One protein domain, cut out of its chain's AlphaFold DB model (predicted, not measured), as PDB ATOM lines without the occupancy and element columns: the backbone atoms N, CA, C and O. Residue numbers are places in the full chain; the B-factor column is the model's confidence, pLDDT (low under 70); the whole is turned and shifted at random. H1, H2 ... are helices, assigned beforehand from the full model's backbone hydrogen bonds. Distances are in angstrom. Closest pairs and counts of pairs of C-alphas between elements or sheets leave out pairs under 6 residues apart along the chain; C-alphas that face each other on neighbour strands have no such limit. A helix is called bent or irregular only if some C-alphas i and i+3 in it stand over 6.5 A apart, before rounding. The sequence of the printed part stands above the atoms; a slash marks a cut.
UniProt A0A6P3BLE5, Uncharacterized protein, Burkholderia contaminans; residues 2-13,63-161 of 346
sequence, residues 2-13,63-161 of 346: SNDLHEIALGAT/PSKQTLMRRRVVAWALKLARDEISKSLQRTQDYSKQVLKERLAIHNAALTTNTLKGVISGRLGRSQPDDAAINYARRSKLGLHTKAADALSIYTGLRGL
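Overview. This is residues 2 to 13 and 63 to 161 of the 346 residues of an uncharacterized protein of Burkholderia contaminans (UniProt A0A6P3BLE5). One long helix, H2, runs through the middle of the domain, and H3 folds back along its second half to make a long helical hairpin. The other helices cross round H2: H4, H5 and H6 pack on its first half and H1 lies over both H2 and H3 near the middle, while residues 156 to 161, from the end of H6 on, stick out. The printed part has 111 residues with six named helices, H1 to H6 in order, and no named strand; the class is all helix, with mostly crossed packing. It is compact, with a radius of gyration of the C-alphas of 13.8 A and spans of 45 by 34 by 25 A.

Along the chain. H1, residues 2 to 12, begins at C-alpha 2 (-31.628, 34.893, -18.981) and is 15.2 A long. H2, residues 65 to 91, runs 39.2 A from C-alpha 65 at (-55.105, 29.894, -2.828). H3 is residues 97 to 112, 22.5 A; H4 is residues 114 to 121, 10.8 A; H5 is residues 131 to 138, 10.4 A. H6, residues 143 to 159, is 24.4 A long and ends at C-alpha 159 (-31.780, 19.165, -14.958). H4 is irregular, but only just: C-alphas 115 and 118 are 6.50 A apart.

Arrangement. H2 is the hub and touches the five other helices. H2 and H3 form a hairpin at a shallow tilt of 24 degrees, opposite ways; their closest C-alphas, of Arg 82 and Leu 104, are 5.9 A apart. H1 touches H2 at residues 74 to 81 alone, at a steep tilt of 49 degrees, closest at the C-alphas of Leu 5 and Leu 78, 6.8 A. H1 also touches H3, with the C-alphas of Ala 9 and Ala 110 closest at 5.3 A. H6 touches H2 at a steep tilt of 53 degrees, the C-alphas of Val 74 and Ala 148 being closest at 5.2 A. H5 and H6 form a second hairpin at 41 degrees, with the C-alphas of Arg 138 and Thr 146 closest at 4.2 A. H4 is about perpendicular to H2, at 75 degrees, and touches it closest at the C-alphas of Ala 75 and Leu 116, 6.0 A. H3 and H6 are apart. Every O i to N i+4 pair is within hydrogen-bond range in H1, H2, H3, H5 and H6; in H4 it is 2 of 4.

Size, cuts and confidence. The C-alphas of Ser 64 and Asp 94, the two farthest apart, are 46.1 A apart. Residues 14 to 62 are not printed, and C-alphas 13 and 63 are 19.1 A apart across this cut. Of the links printed whole, H4 to H5 is short and the others are tight. Mean pLDDT of the printed part is 81.1; it is under 70 at residues 2 to 3, 91 to 96, 124 to 125 and 160 to 161.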
ATOM      1  N   SER A   2     -32.069  33.620 -19.585       57.22
ATOM      2  CA  SER A   2     -31.628  34.893 -18.981       57.22
ATOM      3  C   SER A   2     -32.402  36.181 -19.337       57.22
ATOM      4  O   SER A   2     -32.547  37.004 -18.436       57.22
ATOM      5  N   ASN A   3     -32.872  36.401 -20.572       67.00
ATOM      6  CA  ASN A   3     -33.671  37.597 -20.906       67.00
ATOM      7  C   ASN A   3     -35.123  37.486 -20.414       67.00
ATOM      8  O   ASN A   3     -35.591  38.412 -19.769       67.00
ATOM      9  N   ASP A   4     -35.794  36.338 -20.570       72.56
ATOM     10  CA  ASP A   4     -37.155  36.137 -20.042       72.56
ATOM     11  C   ASP A   4     -37.222  36.286 -18.517       72.56
ATOM     12  O   ASP A   4     -38.138  36.907 -17.990       72.56
ATOM     13  N   LEU A   5     -36.245  35.740 -17.783       76.44
ATOM     14  CA  LEU A   5     -36.173  35.881 -16.322       76.44
ATOM     15  C   LEU A   5     -35.875  37.321 -15.902       76.44
ATOM     16  O   LEU A   5     -36.415  37.796 -14.903       76.44
ATOM     17  N   HIS A   6     -35.073  38.032 -16.692       77.31
ATOM     18  CA  HIS A   6     -34.831  39.452 -16.498       77.31
ATOM     19  C   HIS A   6     -36.093  40.285 -16.767       77.31
ATOM     20  O   HIS A   6     -36.434  41.138 -15.953       77.31
ATOM     21  N   GLU A   7     -36.844  39.990 -17.827       80.00
ATOM     22  CA  GLU A   7     -38.150  40.598 -18.104       80.00
ATOM     23  C   GLU A   7     -39.176  40.283 -17.012       80.00
ATOM     24  O   GLU A   7     -39.927  41.166 -16.608       80.00
ATOM     25  N   ILE A   8     -39.197  39.053 -16.483       78.81
ATOM     26  CA  ILE A   8     -40.037  38.692 -15.334       78.81
ATOM     27  C   ILE A   8     -39.638  39.527 -14.110       78.81
ATOM     28  O   ILE A   8     -40.510  40.021 -13.399       78.81
ATOM     29  N   ALA A   9     -38.343  39.724 -13.854       75.88
ATOM     30  CA  ALA A   9     -37.876  40.537 -12.732       75.88
ATOM     31  C   ALA A   9     -38.231  42.028 -12.911       75.88
ATOM     32  O   ALA A   9     -38.695  42.681 -11.971       75.88
ATOM     33  N   LEU A  10     -38.096  42.564 -14.127       80.00
ATOM     34  CA  LEU A  10     -38.518  43.926 -14.471       80.00
ATOM     35  C   LEU A  10     -40.044  44.098 -14.376       80.00
ATOM     36  O   LEU A  10     -40.525  45.085 -13.821       80.00
ATOM     37  N   GLY A  11     -40.818  43.116 -14.837       74.44
ATOM     38  CA  GLY A  11     -42.275  43.102 -14.713       74.44
ATOM     39  C   GLY A  11     -42.749  42.977 -13.262       74.44
ATOM     40  O   GLY A  11     -43.714  43.625 -12.868       74.44
ATOM     41  N   ALA A  12     -42.046  42.204 -12.430       72.88
ATOM     42  CA  ALA A  12     -42.354  42.064 -11.006       72.88
ATOM     43  C   ALA A  12     -42.047  43.339 -10.200       72.88
ATOM     44  O   ALA A  12     -42.743  43.619  -9.230       72.88
ATOM     45  N   THR A  13     -41.051  44.128 -10.614       73.38
ATOM     46  CA  THR A  13     -40.729  45.439 -10.012       73.38
ATOM     47  C   THR A  13     -41.619  46.580 -10.519       73.38
ATOM     48  O   THR A  13     -41.428  47.721 -10.109       73.38
ATOM     49  N   PRO A  63     -55.939  37.086  -0.850       70.62
ATOM     50  CA  PRO A  63     -55.565  36.424  -2.089       70.62
ATOM     51  C   PRO A  63     -55.984  34.954  -2.039       70.62
ATOM     52  O   PRO A  63     -55.576  34.201  -1.156       70.62
ATOM     53  N   SER A  64     -56.764  34.532  -3.034       79.31
ATOM     54  CA  SER A  64     -57.171  33.135  -3.153       79.31
ATOM     55  C   SER A  64     -55.952  32.202  -3.205       79.31
ATOM     56  O   SER A  64     -54.877  32.564  -3.701       79.31
ATOM     57  N   LYS A  65     -56.132  30.952  -2.759       79.19
ATOM     58  CA  LYS A  65     -55.105  29.894  -2.828       79.19
ATOM     59  C   LYS A  65     -54.472  29.789  -4.224       79.19
ATOM     60  O   LYS A  65     -53.264  29.608  -4.357       79.19
ATOM     61  N   GLN A  66     -55.283  29.966  -5.263       79.75
ATOM     62  CA  GLN A  66     -54.873  29.943  -6.666       79.75
ATOM     63  C   GLN A  66     -53.932  31.103  -7.027       79.75
ATOM     64  O   GLN A  66     -52.908  30.901  -7.682       79.75
ATOM     65  N   THR A  67     -54.240  32.317  -6.567       82.19
ATOM     66  CA  THR A  67     -53.379  33.493  -6.749       82.19
ATOM     67  C   THR A  67     -52.040  33.308  -6.037       82.19
ATOM     68  O   THR A  67     -50.990  33.621  -6.602       82.19
ATOM     69  N   LEU A  68     -52.052  32.731  -4.833       82.56
ATOM     70  CA  LEU A  68     -50.831  32.412  -4.090       82.56
ATOM     71  C   LEU A  68     -49.965  31.373  -4.814       82.56
ATOM     72  O   LEU A  68     -48.752  31.556  -4.896       82.56
ATOM     73  N   MET A  69     -50.562  30.333  -5.406       84.56
ATOM     74  CA  MET A  69     -49.836  29.339  -6.208       84.56
ATOM     75  C   MET A  69     -49.133  29.965  -7.420       84.56
ATOM     76  O   MET A  69     -47.959  29.693  -7.657       84.56
ATOM     77  N   ARG A  70     -49.797  30.863  -8.156       87.25
ATOM     78  CA  ARG A  70     -49.177  31.552  -9.307       87.25
ATOM     79  C   ARG A  70     -48.022  32.457  -8.889       87.25
ATOM     80  O   ARG A  70     -46.973  32.471  -9.533       87.25
ATOM     81  N   ARG A  71     -48.191  33.197  -7.790       88.44
ATOM     82  CA  ARG A  71     -47.119  34.027  -7.220       88.44
ATOM     83  C   ARG A  71     -45.951  33.175  -6.719       88.44
ATOM     84  O   ARG A  71     -44.808  33.576  -6.892       88.44
ATOM     85  N   ARG A  72     -46.220  31.982  -6.175       90.06
ATOM     86  CA  ARG A  72     -45.195  31.012  -5.751       90.06
ATOM     87  C   ARG A  72     -44.322  30.559  -6.919       90.06
ATOM     88  O   ARG A  72     -43.106  30.539  -6.772       90.06
ATOM     89  N   VAL A  73     -44.921  30.258  -8.072       91.56
ATOM     90  CA  VAL A  73     -44.189  29.898  -9.304       91.56
ATOM     91  C   VAL A  73     -43.247  31.033  -9.725       91.56
ATOM     92  O   VAL A  73     -42.062  30.796  -9.935       91.56
ATOM     93  N   VAL A  74     -43.735  32.277  -9.762       90.75
ATOM     94  CA  VAL A  74     -42.913  33.457 -10.104       90.75
ATOM     95  C   VAL A  74     -41.775  33.663  -9.106       90.75
ATOM     96  O   VAL A  74     -40.620  33.807  -9.504       90.75
ATOM     97  N   ALA A  75     -42.087  33.644  -7.810       90.88
ATOM     98  CA  ALA A  75     -41.098  33.814  -6.754       90.88
ATOM     99  C   ALA A  75     -40.003  32.742  -6.825       90.88
ATOM    100  O   ALA A  75     -38.823  33.053  -6.682       90.88
ATOM    101  N   TRP A  76     -40.378  31.485  -7.081       92.06
ATOM    102  CA  TRP A  76     -39.423  30.386  -7.191       92.06
ATOM    103  C   TRP A  76     -38.532  30.508  -8.430       92.06
ATOM    104  O   TRP A  76     -37.323  30.317  -8.323       92.06
ATOM    105  N   ALA A  77     -39.098  30.892  -9.579       91.06
ATOM    106  CA  ALA A  77     -38.334  31.145 -10.802       91.06
ATOM    107  C   ALA A  77     -37.275  32.240 -10.590       91.06
ATOM    108  O   ALA A  77     -36.104  32.048 -10.913       91.06
ATOM    109  N   LEU A  78     -37.671  33.358  -9.974       90.81
ATOM    110  CA  LEU A  78     -36.771  34.469  -9.655       90.81
ATOM    111  C   LEU A  78     -35.703  34.084  -8.624       90.81
ATOM    112  O   LEU A  78     -34.550  34.491  -8.757       90.81
ATOM    113  N   LYS A  79     -36.064  33.279  -7.618       90.38
ATOM    114  CA  LYS A  79     -35.122  32.764  -6.616       90.38
ATOM    115  C   LYS A  79     -34.052  31.880  -7.256       90.38
ATOM    116  O   LYS A  79     -32.872  32.096  -7.006       90.38
ATOM    117  N   LEU A  80     -34.449  30.937  -8.114       88.12
ATOM    118  CA  LEU A  80     -33.506  30.083  -8.844       88.12
ATOM    119  C   LEU A  80     -32.580  30.904  -9.745       88.12
ATOM    120  O   LEU A  80     -31.372  30.685  -9.739       88.12
ATOM    121  N   ALA A  81     -33.132  31.875 -10.475       86.88
ATOM    122  CA  ALA A  81     -32.351  32.766 -11.328       86.88
ATOM    123  C   ALA A  81     -31.297  33.542 -10.523       86.88
ATOM    124  O   ALA A  81     -30.123  33.557 -10.889       86.88
ATOM    125  N   ARG A  82     -31.701  34.132  -9.391       89.62
ATOM    126  CA  ARG A  82     -30.801  34.826  -8.464       89.62
ATOM    127  C   ARG A  82     -29.677  33.906  -7.989       89.62
ATOM    128  O   ARG A  82     -28.516  34.296  -8.060       89.62
ATOM    129  N   ASP A  83     -30.012  32.702  -7.529       87.38
ATOM    130  CA  ASP A  83     -29.034  31.762  -6.976       87.38
ATOM    131  C   ASP A  83     -28.005  31.324  -8.040       87.38
ATOM    132  O   ASP A  83     -26.812  31.249  -7.750       87.38
ATOM    133  N   GLU A  84     -28.426  31.106  -9.291       82.31
ATOM    134  CA  GLU A  84     -27.518  30.787 -10.406       82.31
ATOM    135  C   GLU A  84     -26.640  31.982 -10.829       82.31
ATOM    136  O   GLU A  84     -25.445  31.808 -11.095       82.31
ATOM    137  N   ILE A  85     -27.181  33.208 -10.822       83.12
ATOM    138  CA  ILE A  85     -26.398  34.434 -11.067       83.12
ATOM    139  C   ILE A  85     -25.344  34.614  -9.964       83.12
ATOM    140  O   ILE A  85     -24.185  34.908 -10.260       83.12
ATOM    141  N   SER A  86     -25.709  34.395  -8.697       84.12
ATOM    142  CA  SER A  86     -24.780  34.476  -7.565       84.12
ATOM    143  C   SER A  86     -23.657  33.443  -7.654       84.12
ATOM    144  O   SER A  86     -22.499  33.801  -7.448       84.12
ATOM    145  N   LYS A  87     -23.963  32.188  -8.010       81.81
ATOM    146  CA  LYS A  87     -22.933  31.159  -8.244       81.81
ATOM    147  C   LYS A  87     -21.991  31.554  -9.378       81.81
ATOM    148  O   LYS A  87     -20.780  31.405  -9.247       81.81
ATOM    149  N   SER A  88     -22.535  32.089 -10.469       75.94
ATOM    150  CA  SER A  88     -21.738  32.557 -11.608       75.94
ATOM    151  C   SER A  88     -20.796  33.700 -11.208       75.94
ATOM    152  O   SER A  88     -19.623  33.684 -11.560       75.94
ATOM    153  N   LEU A  89     -21.263  34.650 -10.390       80.50
ATOM    154  CA  LEU A  89     -20.444  35.757  -9.875       80.50
ATOM    155  C   LEU A  89     -19.261  35.316  -9.003       80.50
ATOM    156  O   LEU A  89     -18.264  36.033  -8.942       80.50
ATOM    157  N   GLN A  90     -19.374  34.175  -8.318       79.31
ATOM    158  CA  GLN A  90     -18.281  33.607  -7.525       79.31
ATOM    159  C   GLN A  90     -17.208  32.941  -8.397       79.31
ATOM    160  O   GLN A  90     -16.075  32.802  -7.950       79.31
ATOM    161  N   ARG A  91     -17.557  32.528  -9.623       69.38
ATOM    162  CA  ARG A  91     -16.678  31.767 -10.524       69.38
ATOM    163  C   ARG A  91     -15.957  32.633 -11.560       69.38
ATOM    164  O   ARG A  91     -14.868  32.265 -11.980       69.38
ATOM    165  N   THR A  92     -16.536  33.759 -11.976       63.81
ATOM    166  CA  THR A  92     -15.999  34.554 -13.095       63.81
ATOM    167  C   THR A  92     -15.094  35.703 -12.632       63.81
ATOM    168  O   THR A  92     -15.478  36.467 -11.741       63.81
ATOM    169  N   GLN A  93     -13.918  35.866 -13.261       56.78
ATOM    170  CA  GLN A  93     -12.954  36.913 -12.890       56.78
ATOM    171  C   GLN A  93     -13.159  38.267 -13.586       56.78
ATOM    172  O   GLN A  93     -13.137  39.266 -12.874       56.78
ATOM    173  N   ASP A  94     -13.482  38.342 -14.882       60.28
ATOM    174  CA  ASP A  94     -13.243  39.610 -15.597       60.28
ATOM    175  C   ASP A  94     -14.506  40.351 -16.093       60.28
ATOM    176  O   ASP A  94     -15.122  41.095 -15.334       60.28
ATOM    177  N   TYR A  95     -14.952  40.210 -17.340       46.69
ATOM    178  CA  TYR A  95     -15.837  41.226 -17.953       46.69
ATOM    179  C   TYR A  95     -17.352  41.091 -17.662       46.69
ATOM    180  O   TYR A  95     -18.080  42.078 -17.555       46.69
ATOM    181  N   SER A  96     -17.869  39.875 -17.467       65.00
ATOM    182  CA  SER A  96     -19.317  39.644 -17.265       65.00
ATOM    183  C   SER A  96     -19.816  39.982 -15.854       65.00
ATOM    184  O   SER A  96     -21.022  39.980 -15.592       65.00
ATOM    185  N   LYS A  97     -18.905  40.303 -14.930       76.44
ATOM    186  CA  LYS A  97     -19.211  40.495 -13.509       76.44
ATOM    187  C   LYS A  97     -20.119  41.698 -13.260       76.44
ATOM    188  O   LYS A  97     -21.002  41.616 -12.408       76.44
ATOM    189  N   GLN A  98     -19.943  42.790 -14.006       78.75
ATOM    190  CA  GLN A  98     -20.766  43.994 -13.858       78.75
ATOM    191  C   GLN A  98     -22.216  43.742 -14.300       78.75
ATOM    192  O   GLN A  98     -23.142  43.964 -13.522       78.75
ATOM    193  N   VAL A  99     -22.409  43.150 -15.484       80.06
ATOM    194  CA  VAL A  99     -23.738  42.773 -16.005       80.06
ATOM    195  C   VAL A  99     -24.444  41.793 -15.064       80.06
ATOM    196  O   VAL A  99     -25.638  41.919 -14.791       80.06
ATOM    197  N   LEU A 100     -23.710  40.817 -14.523       81.44
ATOM    198  CA  LEU A 100     -24.261  39.866 -13.560       81.44
ATOM    199  C   LEU A 100     -24.647  40.542 -12.233       81.44
ATOM    200  O   LEU A 100     -25.689  40.199 -11.678       81.44
ATOM    201  N   LYS A 101     -23.872  41.518 -11.739       85.50
ATOM    202  CA  LYS A 101     -24.219  42.305 -10.540       85.50
ATOM    203  C   LYS A 101     -25.490  43.131 -10.746       85.50
ATOM    204  O   LYS A 101     -26.362  43.115  -9.881       85.50
ATOM    205  N   GLU A 102     -25.621  43.805 -11.885       86.00
ATOM    206  CA  GLU A 102     -26.820  44.581 -12.230       86.00
ATOM    207  C   GLU A 102     -28.058  43.683 -12.313       86.00
ATOM    208  O   GLU A 102     -29.092  43.958 -11.695       86.00
ATOM    209  N   ARG A 103     -27.938  42.542 -13.001       85.00
ATOM    210  CA  ARG A 103     -29.012  41.545 -13.070       85.00
ATOM    211  C   ARG A 103     -29.356  40.997 -11.690       85.00
ATOM    212  O   ARG A 103     -30.541  40.863 -11.386       85.00
ATOM    213  N   LEU A 104     -28.363  40.718 -10.848       88.75
ATOM    214  CA  LEU A 104     -28.583  40.249  -9.482       88.75
ATOM    215  C   LEU A 104     -29.365  41.276  -8.650       88.75
ATOM    216  O   LEU A 104     -30.306  40.900  -7.953       88.75
ATOM    217  N   ALA A 105     -29.020  42.563  -8.752       88.56
ATOM    218  CA  ALA A 105     -29.715  43.638  -8.045       88.56
ATOM    219  C   ALA A 105     -31.201  43.710  -8.432       88.56
ATOM    220  O   ALA A 105     -32.063  43.804  -7.558       88.56
ATOM    221  N   ILE A 106     -31.511  43.576  -9.725       88.25
ATOM    222  CA  ILE A 106     -32.893  43.578 -10.230       88.25
ATOM    223  C   ILE A 106     -33.679  42.368  -9.708       88.25
ATOM    224  O   ILE A 106     -34.819  42.520  -9.268       88.25
ATOM    225  N   HIS A 107     -33.076  41.176  -9.686       88.56
ATOM    226  CA  HIS A 107     -33.730  39.983  -9.135       88.56
ATOM    227  C   HIS A 107     -33.958  40.101  -7.620       88.56
ATOM    228  O   HIS A 107     -35.016  39.712  -7.127       88.56
ATOM    229  N   ASN A 108     -33.008  40.680  -6.881       88.81
ATOM    230  CA  ASN A 108     -33.174  40.951  -5.452       88.81
ATOM    231  C   ASN A 108     -34.317  41.939  -5.195       88.81
ATOM    232  O   ASN A 108     -35.164  41.667  -4.348       88.81
ATOM    233  N   ALA A 109     -34.387  43.035  -5.957       87.69
ATOM    234  CA  ALA A 109     -35.472  44.007  -5.861       87.69
ATOM    235  C   ALA A 109     -36.841  43.389  -6.198       87.69
ATOM    236  O   ALA A 109     -37.828  43.654  -5.519       87.69
ATOM    237  N   ALA A 110     -36.910  42.515  -7.208       86.75
ATOM    238  CA  ALA A 110     -38.142  41.811  -7.554       86.75
ATOM    239  C   ALA A 110     -38.635  40.916  -6.404       86.75
ATOM    240  O   ALA A 110     -39.823  40.919  -6.082       86.75
ATOM    241  N   LEU A 111     -37.732  40.184  -5.745       87.25
ATOM    242  CA  LEU A 111     -38.070  39.287  -4.633       87.25
ATOM    243  C   LEU A 111     -38.482  40.029  -3.347       87.25
ATOM    244  O   LEU A 111     -39.180  39.445  -2.517       87.25
ATOM    245  N   THR A 112     -38.090  41.294  -3.165       86.81
ATOM    246  CA  THR A 112     -38.470  42.099  -1.987       86.81
ATOM    247  C   THR A 112     -39.809  42.823  -2.134       86.81
ATOM    248  O   THR A 112     -40.305  43.369  -1.146       86.81
ATOM    249  N   THR A 113     -40.434  42.794  -3.316       86.06
ATOM    250  CA  THR A 113     -41.758  43.394  -3.556       86.06
ATOM    251  C   THR A 113     -42.835  42.806  -2.640       86.06
ATOM    252  O   THR A 113     -42.863  41.602  -2.386       86.06
ATOM    253  N   ASN A 114     -43.775  43.633  -2.166       79.00
ATOM    254  CA  ASN A 114     -44.816  43.208  -1.213       79.00
ATOM    255  C   ASN A 114     -45.656  42.020  -1.720       79.00
ATOM    256  O   ASN A 114     -46.087  41.178  -0.932       79.00
ATOM    257  N   THR A 115     -45.844  41.909  -3.038       79.38
ATOM    258  CA  THR A 115     -46.597  40.820  -3.680       79.38
ATOM    259  C   THR A 115     -45.910  39.462  -3.569       79.38
ATOM    260  O   THR A 115     -46.603  38.447  -3.446       79.38
ATOM    261  N   LEU A 116     -44.573  39.425  -3.612       82.38
ATOM    262  CA  LEU A 116     -43.774  38.198  -3.593       82.38
ATOM    263  C   LEU A 116     -43.151  37.924  -2.219       82.38
ATOM    264  O   LEU A 116     -43.041  36.761  -1.830       82.38
ATOM    265  N   LYS A 117     -42.837  38.967  -1.445       81.44
ATOM    266  CA  LYS A 117     -42.248  38.880  -0.101       81.44
ATOM    267  C   LYS A 117     -43.073  37.993   0.832       81.44
ATOM    268  O   LYS A 117     -42.520  37.113   1.487       81.44
ATOM    269  N   GLY A 118     -44.399  38.159   0.841       75.75
ATOM    270  CA  GLY A 118     -45.299  37.328   1.652       75.75
ATOM    271  C   GLY A 118     -45.297  35.849   1.247       75.75
ATOM    272  O   GLY A 118     -45.404  34.966   2.096       75.75
ATOM    273  N   VAL A 119     -45.107  35.558  -0.043       81.44
ATOM    274  CA  VAL A 119     -45.066  34.184  -0.557       81.44
ATOM    275  C   VAL A 119     -43.731  33.516  -0.238       81.44
ATOM    276  O   VAL A 119     -43.721  32.352   0.153       81.44
ATOM    277  N   ILE A 120     -42.622  34.250  -0.360       79.19
ATOM    278  CA  ILE A 120     -41.263  33.756  -0.095       79.19
ATOM    279  C   ILE A 120     -41.061  33.459   1.393       79.19
ATOM    280  O   ILE A 120     -40.527  32.405   1.738       79.19
ATOM    281  N   SER A 121     -41.497  34.366   2.270       77.56
ATOM    282  CA  SER A 121     -41.341  34.219   3.723       77.56
ATOM    283  C   SER A 121     -42.282  33.167   4.325       77.56
ATOM    284  O   SER A 121     -41.993  32.607   5.384       77.56
ATOM    285  N   GLY A 122     -43.404  32.879   3.657       75.00
ATOM    286  CA  GLY A 122     -44.382  31.881   4.086       75.00
ATOM    287  C   GLY A 122     -43.944  30.429   3.847       75.00
ATOM    288  O   GLY A 122     -42.962  30.144   3.163       75.00
ATOM    289  N   ARG A 123     -44.724  29.467   4.369       71.00
ATOM    290  CA  ARG A 123     -44.470  28.019   4.172       71.00
ATOM    291  C   ARG A 123     -44.407  27.625   2.690       71.00
ATOM    292  O   ARG A 123     -43.613  26.766   2.322       71.00
ATOM    293  N   LEU A 124     -45.200  28.286   1.845       68.50
ATOM    294  CA  LEU A 124     -45.255  28.043   0.401       68.50
ATOM    295  C   LEU A 124     -43.953  28.428  -0.328       68.50
ATOM    296  O   LEU A 124     -43.632  27.823  -1.345       68.50
ATOM    297  N   GLY A 125     -43.180  29.391   0.175       69.62
ATOM    298  CA  GLY A 125     -41.933  29.842  -0.455       69.62
ATOM    299  C   GLY A 125     -40.711  28.970  -0.162       69.62
ATOM    300  O   GLY A 125     -39.657  29.155  -0.776       69.62
ATOM    301  N   ARG A 126     -40.828  28.022   0.779       77.25
ATOM    302  CA  ARG A 126     -39.708  27.177   1.223       77.25
ATOM    303  C   ARG A 126     -39.463  25.979   0.313       77.25
ATOM    304  O   ARG A 126     -38.315  25.573   0.163       77.25
ATOM    305  N   SER A 127     -40.511  25.443  -0.305       82.44
ATOM    306  CA  SER A 127     -40.432  24.266  -1.170       82.44
ATOM    307  C   SER A 127     -40.693  24.607  -2.634       82.44
ATOM    308  O   SER A 127     -41.443  25.536  -2.950       82.44
ATOM    309  N   GLN A 128     -40.102  23.805  -3.520       86.06
ATOM    310  CA  GLN A 128     -40.316  23.892  -4.961       86.06
ATOM    311  C   GLN A 128     -41.813  23.750  -5.304       86.06
ATOM    312  O   GLN A 128     -42.497  22.924  -4.689       86.06
ATOM    313  N   PRO A 129     -42.346  24.559  -6.241       88.94
ATOM    314  CA  PRO A 129     -43.692  24.381  -6.768       88.94
ATOM    315  C   PRO A 129     -43.866  22.989  -7.377       88.94
ATOM    316  O   PRO A 129     -42.987  22.507  -8.085       88.94
ATOM    317  N   ASP A 130     -45.009  22.378  -7.104       88.62
ATOM    318  CA  ASP A 130     -45.463  21.132  -7.705       88.62
ATOM    319  C   ASP A 130     -45.948  21.345  -9.147       88.62
ATOM    320  O   ASP A 130     -46.320  22.456  -9.542       88.62
ATOM    321  N   ASP A 131     -45.998  20.267  -9.931       86.12
ATOM    322  CA  ASP A 131     -46.393  20.318 -11.344       86.12
ATOM    323  C   ASP A 131     -47.804  20.878 -11.540       86.12
ATOM    324  O   ASP A 131     -48.070  21.587 -12.513       86.12
ATOM    325  N   ALA A 132     -48.710  20.633 -10.589       86.25
ATOM    326  CA  ALA A 132     -50.046  21.212 -10.606       86.25
ATOM    327  C   ALA A 132     -49.998  22.749 -10.537       86.25
ATOM    328  O   ALA A 132     -50.678  23.418 -11.320       86.25
ATOM    329  N   ALA A 133     -49.161  23.325  -9.666       87.50
ATOM    330  CA  ALA A 133     -48.983  24.772  -9.580       87.50
ATOM    331  C   ALA A 133     -48.323  25.351 -10.839       87.50
ATOM    332  O   ALA A 133     -48.740  26.416 -11.304       87.50
ATOM    333  N   ILE A 134     -47.341  24.651 -11.420       89.12
ATOM    334  CA  ILE A 134     -46.678  25.060 -12.669       89.12
ATOM    335  C   ILE A 134     -47.687  25.071 -13.826       89.12
ATOM    336  O   ILE A 134     -47.848  26.091 -14.499       89.12
ATOM    337  N   ASN A 135     -48.433  23.982 -14.015       87.00
ATOM    338  CA  ASN A 135     -49.459  23.873 -15.054       87.00
ATOM    339  C   ASN A 135     -50.566  24.919 -14.879       87.00
ATOM    340  O   ASN A 135     -51.050  25.499 -15.853       87.00
ATOM    341  N   TYR A 136     -50.944  25.209 -13.636       86.81
ATOM    342  CA  TYR A 136     -51.928  26.239 -13.341       86.81
ATOM    343  C   TYR A 136     -51.419  27.656 -13.649       86.81
ATOM    344  O   TYR A 136     -52.174  28.491 -14.156       86.81
ATOM    345  N   ALA A 137     -50.145  27.944 -13.374       86.94
ATOM    346  CA  ALA A 137     -49.515  29.214 -13.733       86.94
ATOM    347  C   ALA A 137     -49.372  29.381 -15.254       86.94
ATOM    348  O   ALA A 137     -49.631  30.473 -15.759       86.94
ATOM    349  N   ARG A 138     -49.084  28.296 -15.985       87.06
ATOM    350  CA  ARG A 138     -49.038  28.277 -17.457       87.06
ATOM    351  C   ARG A 138     -50.382  28.630 -18.106       87.06
ATOM    352  O   ARG A 138     -50.406  29.242 -19.163       87.06
ATOM    353  N   ARG A 139     -51.505  28.299 -17.464       86.38
ATOM    354  CA  ARG A 139     -52.862  28.646 -17.941       86.38
ATOM    355  C   ARG A 139     -53.304  30.070 -17.574       86.38
ATOM    356  O   ARG A 139     -54.458  30.432 -17.796       86.38
ATOM    357  N   SER A 140     -52.445  30.873 -16.945       83.19
ATOM    358  CA  SER A 140     -52.811  32.233 -16.547       83.19
ATOM    359  C   SER A 140     -52.925  33.163 -17.756       83.19
ATOM    360  O   SER A 140     -52.108  33.106 -18.666       83.19
ATOM    361  N   LYS A 141     -53.899  34.083 -17.732       75.12
ATOM    362  CA  LYS A 141     -54.016  35.156 -18.735       75.12
ATOM    363  C   LYS A 141     -52.910  36.215 -18.608       75.12
ATOM    364  O   LYS A 141     -52.675  36.965 -19.546       75.12
ATOM    365  N   LEU A 142     -52.251  36.300 -17.448       71.94
ATOM    366  CA  LEU A 142     -51.175  37.261 -17.202       71.94
ATOM    367  C   LEU A 142     -49.839  36.669 -17.663       71.94
ATOM    368  O   LEU A 142     -49.372  35.673 -17.103       71.94
ATOM    369  N   GLY A 143     -49.204  37.323 -18.639       75.94
ATOM    370  CA  GLY A 143     -47.996  36.824 -19.307       75.94
ATOM    371  C   GLY A 143     -46.791  36.588 -18.390       75.94
ATOM    372  O   GLY A 143     -45.907  35.803 -18.712       75.94
ATOM    373  N   LEU A 144     -46.747  37.212 -17.211       83.69
ATOM    374  CA  LEU A 144     -45.647  37.015 -16.266       83.69
ATOM    375  C   LEU A 144     -45.670  35.621 -15.614       83.69
ATOM    376  O   LEU A 144     -44.624  35.008 -15.397       83.69
ATOM    377  N   HIS A 145     -46.861  35.101 -15.306       87.56
ATOM    378  CA  HIS A 145     -47.008  33.780 -14.691       87.56
ATOM    379  C   HIS A 145     -46.716  32.659 -15.686       87.56
ATOM    380  O   HIS A 145     -46.108  31.660 -15.304       87.56
ATOM    381  N   THR A 146     -47.110  32.841 -16.947       87.69
ATOM    382  CA  THR A 146     -46.846  31.874 -18.014       87.69
ATOM    383  C   THR A 146     -45.354  31.799 -18.315       87.69
ATOM    384  O   THR A 146     -44.786  30.714 -18.236       87.69
ATOM    385  N   LYS A 147     -44.683  32.949 -18.491       85.69
ATOM    386  CA  LYS A 147     -43.222  33.009 -18.662       85.69
ATOM    387  C   LYS A 147     -42.476  32.355 -17.495       85.69
ATOM    388  O   LYS A 147     -41.529  31.606 -17.716       85.69
ATOM    389  N   ALA A 148     -42.905  32.589 -16.251       89.06
ATOM    390  CA  ALA A 148     -42.284  31.958 -15.084       89.06
ATOM    391  C   ALA A 148     -42.502  30.435 -15.045       89.06
ATOM    392  O   ALA A 148     -41.575  29.693 -14.721       89.06
ATOM    393  N   ALA A 149     -43.706  29.963 -15.384       89.75
ATOM    394  CA  ALA A 149     -44.008  28.536 -15.469       89.75
ATOM    395  C   ALA A 149     -43.174  27.848 -16.557       89.75
ATOM    396  O   ALA A 149     -42.617  26.776 -16.323       89.75
ATOM    397  N   ASP A 150     -43.034  28.486 -17.717       87.38
ATOM    398  CA  ASP A 150     -42.230  27.966 -18.817       87.38
ATOM    399  C   ASP A 150     -40.741  27.973 -18.473       87.38
ATOM    400  O   ASP A 150     -40.074  26.962 -18.676       87.38
ATOM    401  N   ALA A 151     -40.227  29.033 -17.844       87.06
ATOM    402  CA  ALA A 151     -38.844  29.076 -17.370       87.06
ATOM    403  C   ALA A 151     -38.543  27.967 -16.346       87.06
ATOM    404  O   ALA A 151     -37.487  27.339 -16.422       87.06
ATOM    405  N   LEU A 152     -39.468  27.682 -15.420       88.44
ATOM    406  CA  LEU A 152     -39.326  26.567 -14.478       88.44
ATOM    407  C   LEU A 152     -39.415  25.205 -15.163       88.44
ATOM    408  O   LEU A 152     -38.641  24.311 -14.828       88.44
ATOM    409  N   SER A 153     -40.328  25.040 -16.117       87.19
ATOM    410  CA  SER A 153     -40.470  23.801 -16.885       87.19
ATOM    411  C   SER A 153     -39.237  23.519 -17.738       87.19
ATOM    412  O   SER A 153     -38.811  22.373 -17.832       87.19
ATOM    413  N   ILE A 154     -38.644  24.558 -18.332       83.81
ATOM    414  CA  ILE A 154     -37.371  24.448 -19.040       83.81
ATOM    415  C   ILE A 154     -36.298  24.075 -18.027       83.81
ATOM    416  O   ILE A 154     -35.705  23.024 -18.180       83.81
ATOM    417  N   TYR A 155     -36.098  24.841 -16.953       83.50
ATOM    418  CA  TYR A 155     -35.046  24.576 -15.962       83.50
ATOM    419  C   TYR A 155     -35.094  23.164 -15.356       83.50
ATOM    420  O   TYR A 155     -34.066  22.502 -15.223       83.50
ATOM    421  N   THR A 156     -36.285  22.692 -14.986       83.81
ATOM    422  CA  THR A 156     -36.490  21.322 -14.490       83.81
ATOM    423  C   THR A 156     -36.209  20.291 -15.577       83.81
ATOM    424  O   THR A 156     -35.494  19.327 -15.316       83.81
ATOM    425  N   GLY A 157     -36.670  20.542 -16.805       80.56
ATOM    426  CA  GLY A 157     -36.324  19.739 -17.971       80.56
ATOM    427  C   GLY A 157     -34.818  19.693 -18.233       80.56
ATOM    428  O   GLY A 157     -34.288  18.616 -18.444       80.56
ATOM    429  N   LEU A 158     -34.097  20.812 -18.128       77.62
ATOM    430  CA  LEU A 158     -32.641  20.877 -18.294       77.62
ATOM    431  C   LEU A 158     -31.916  20.011 -17.263       77.62
ATOM    432  O   LEU A 158     -30.993  19.286 -17.617       77.62
ATOM    433  N   ARG A 159     -32.353  20.035 -15.998       75.38
ATOM    434  CA  ARG A 159     -31.780  19.165 -14.958       75.38
ATOM    435  C   ARG A 159     -31.937  17.679 -15.277       75.38
ATOM    436  O   ARG A 159     -31.088  16.901 -14.867       75.38
ATOM    437  N   GLY A 160     -33.000  17.306 -15.986       69.75
ATOM    438  CA  GLY A 160     -33.237  15.944 -16.462       69.75
ATOM    439  C   GLY A 160     -32.863  15.706 -17.927       69.75
ATOM    440  O   GLY A 160     -33.280  14.689 -18.463       69.75
ATOM    441  N   LEU A 161     -32.168  16.645 -18.588       66.88
ATOM    442  CA  LEU A 161     -31.894  16.642 -20.037       66.88
ATOM    443  C   LEU A 161     -33.105  16.334 -20.928       66.88
ATOM    444  O   LEU A 161     -32.979  15.764 -22.006       66.88
TER     445      LEU A 161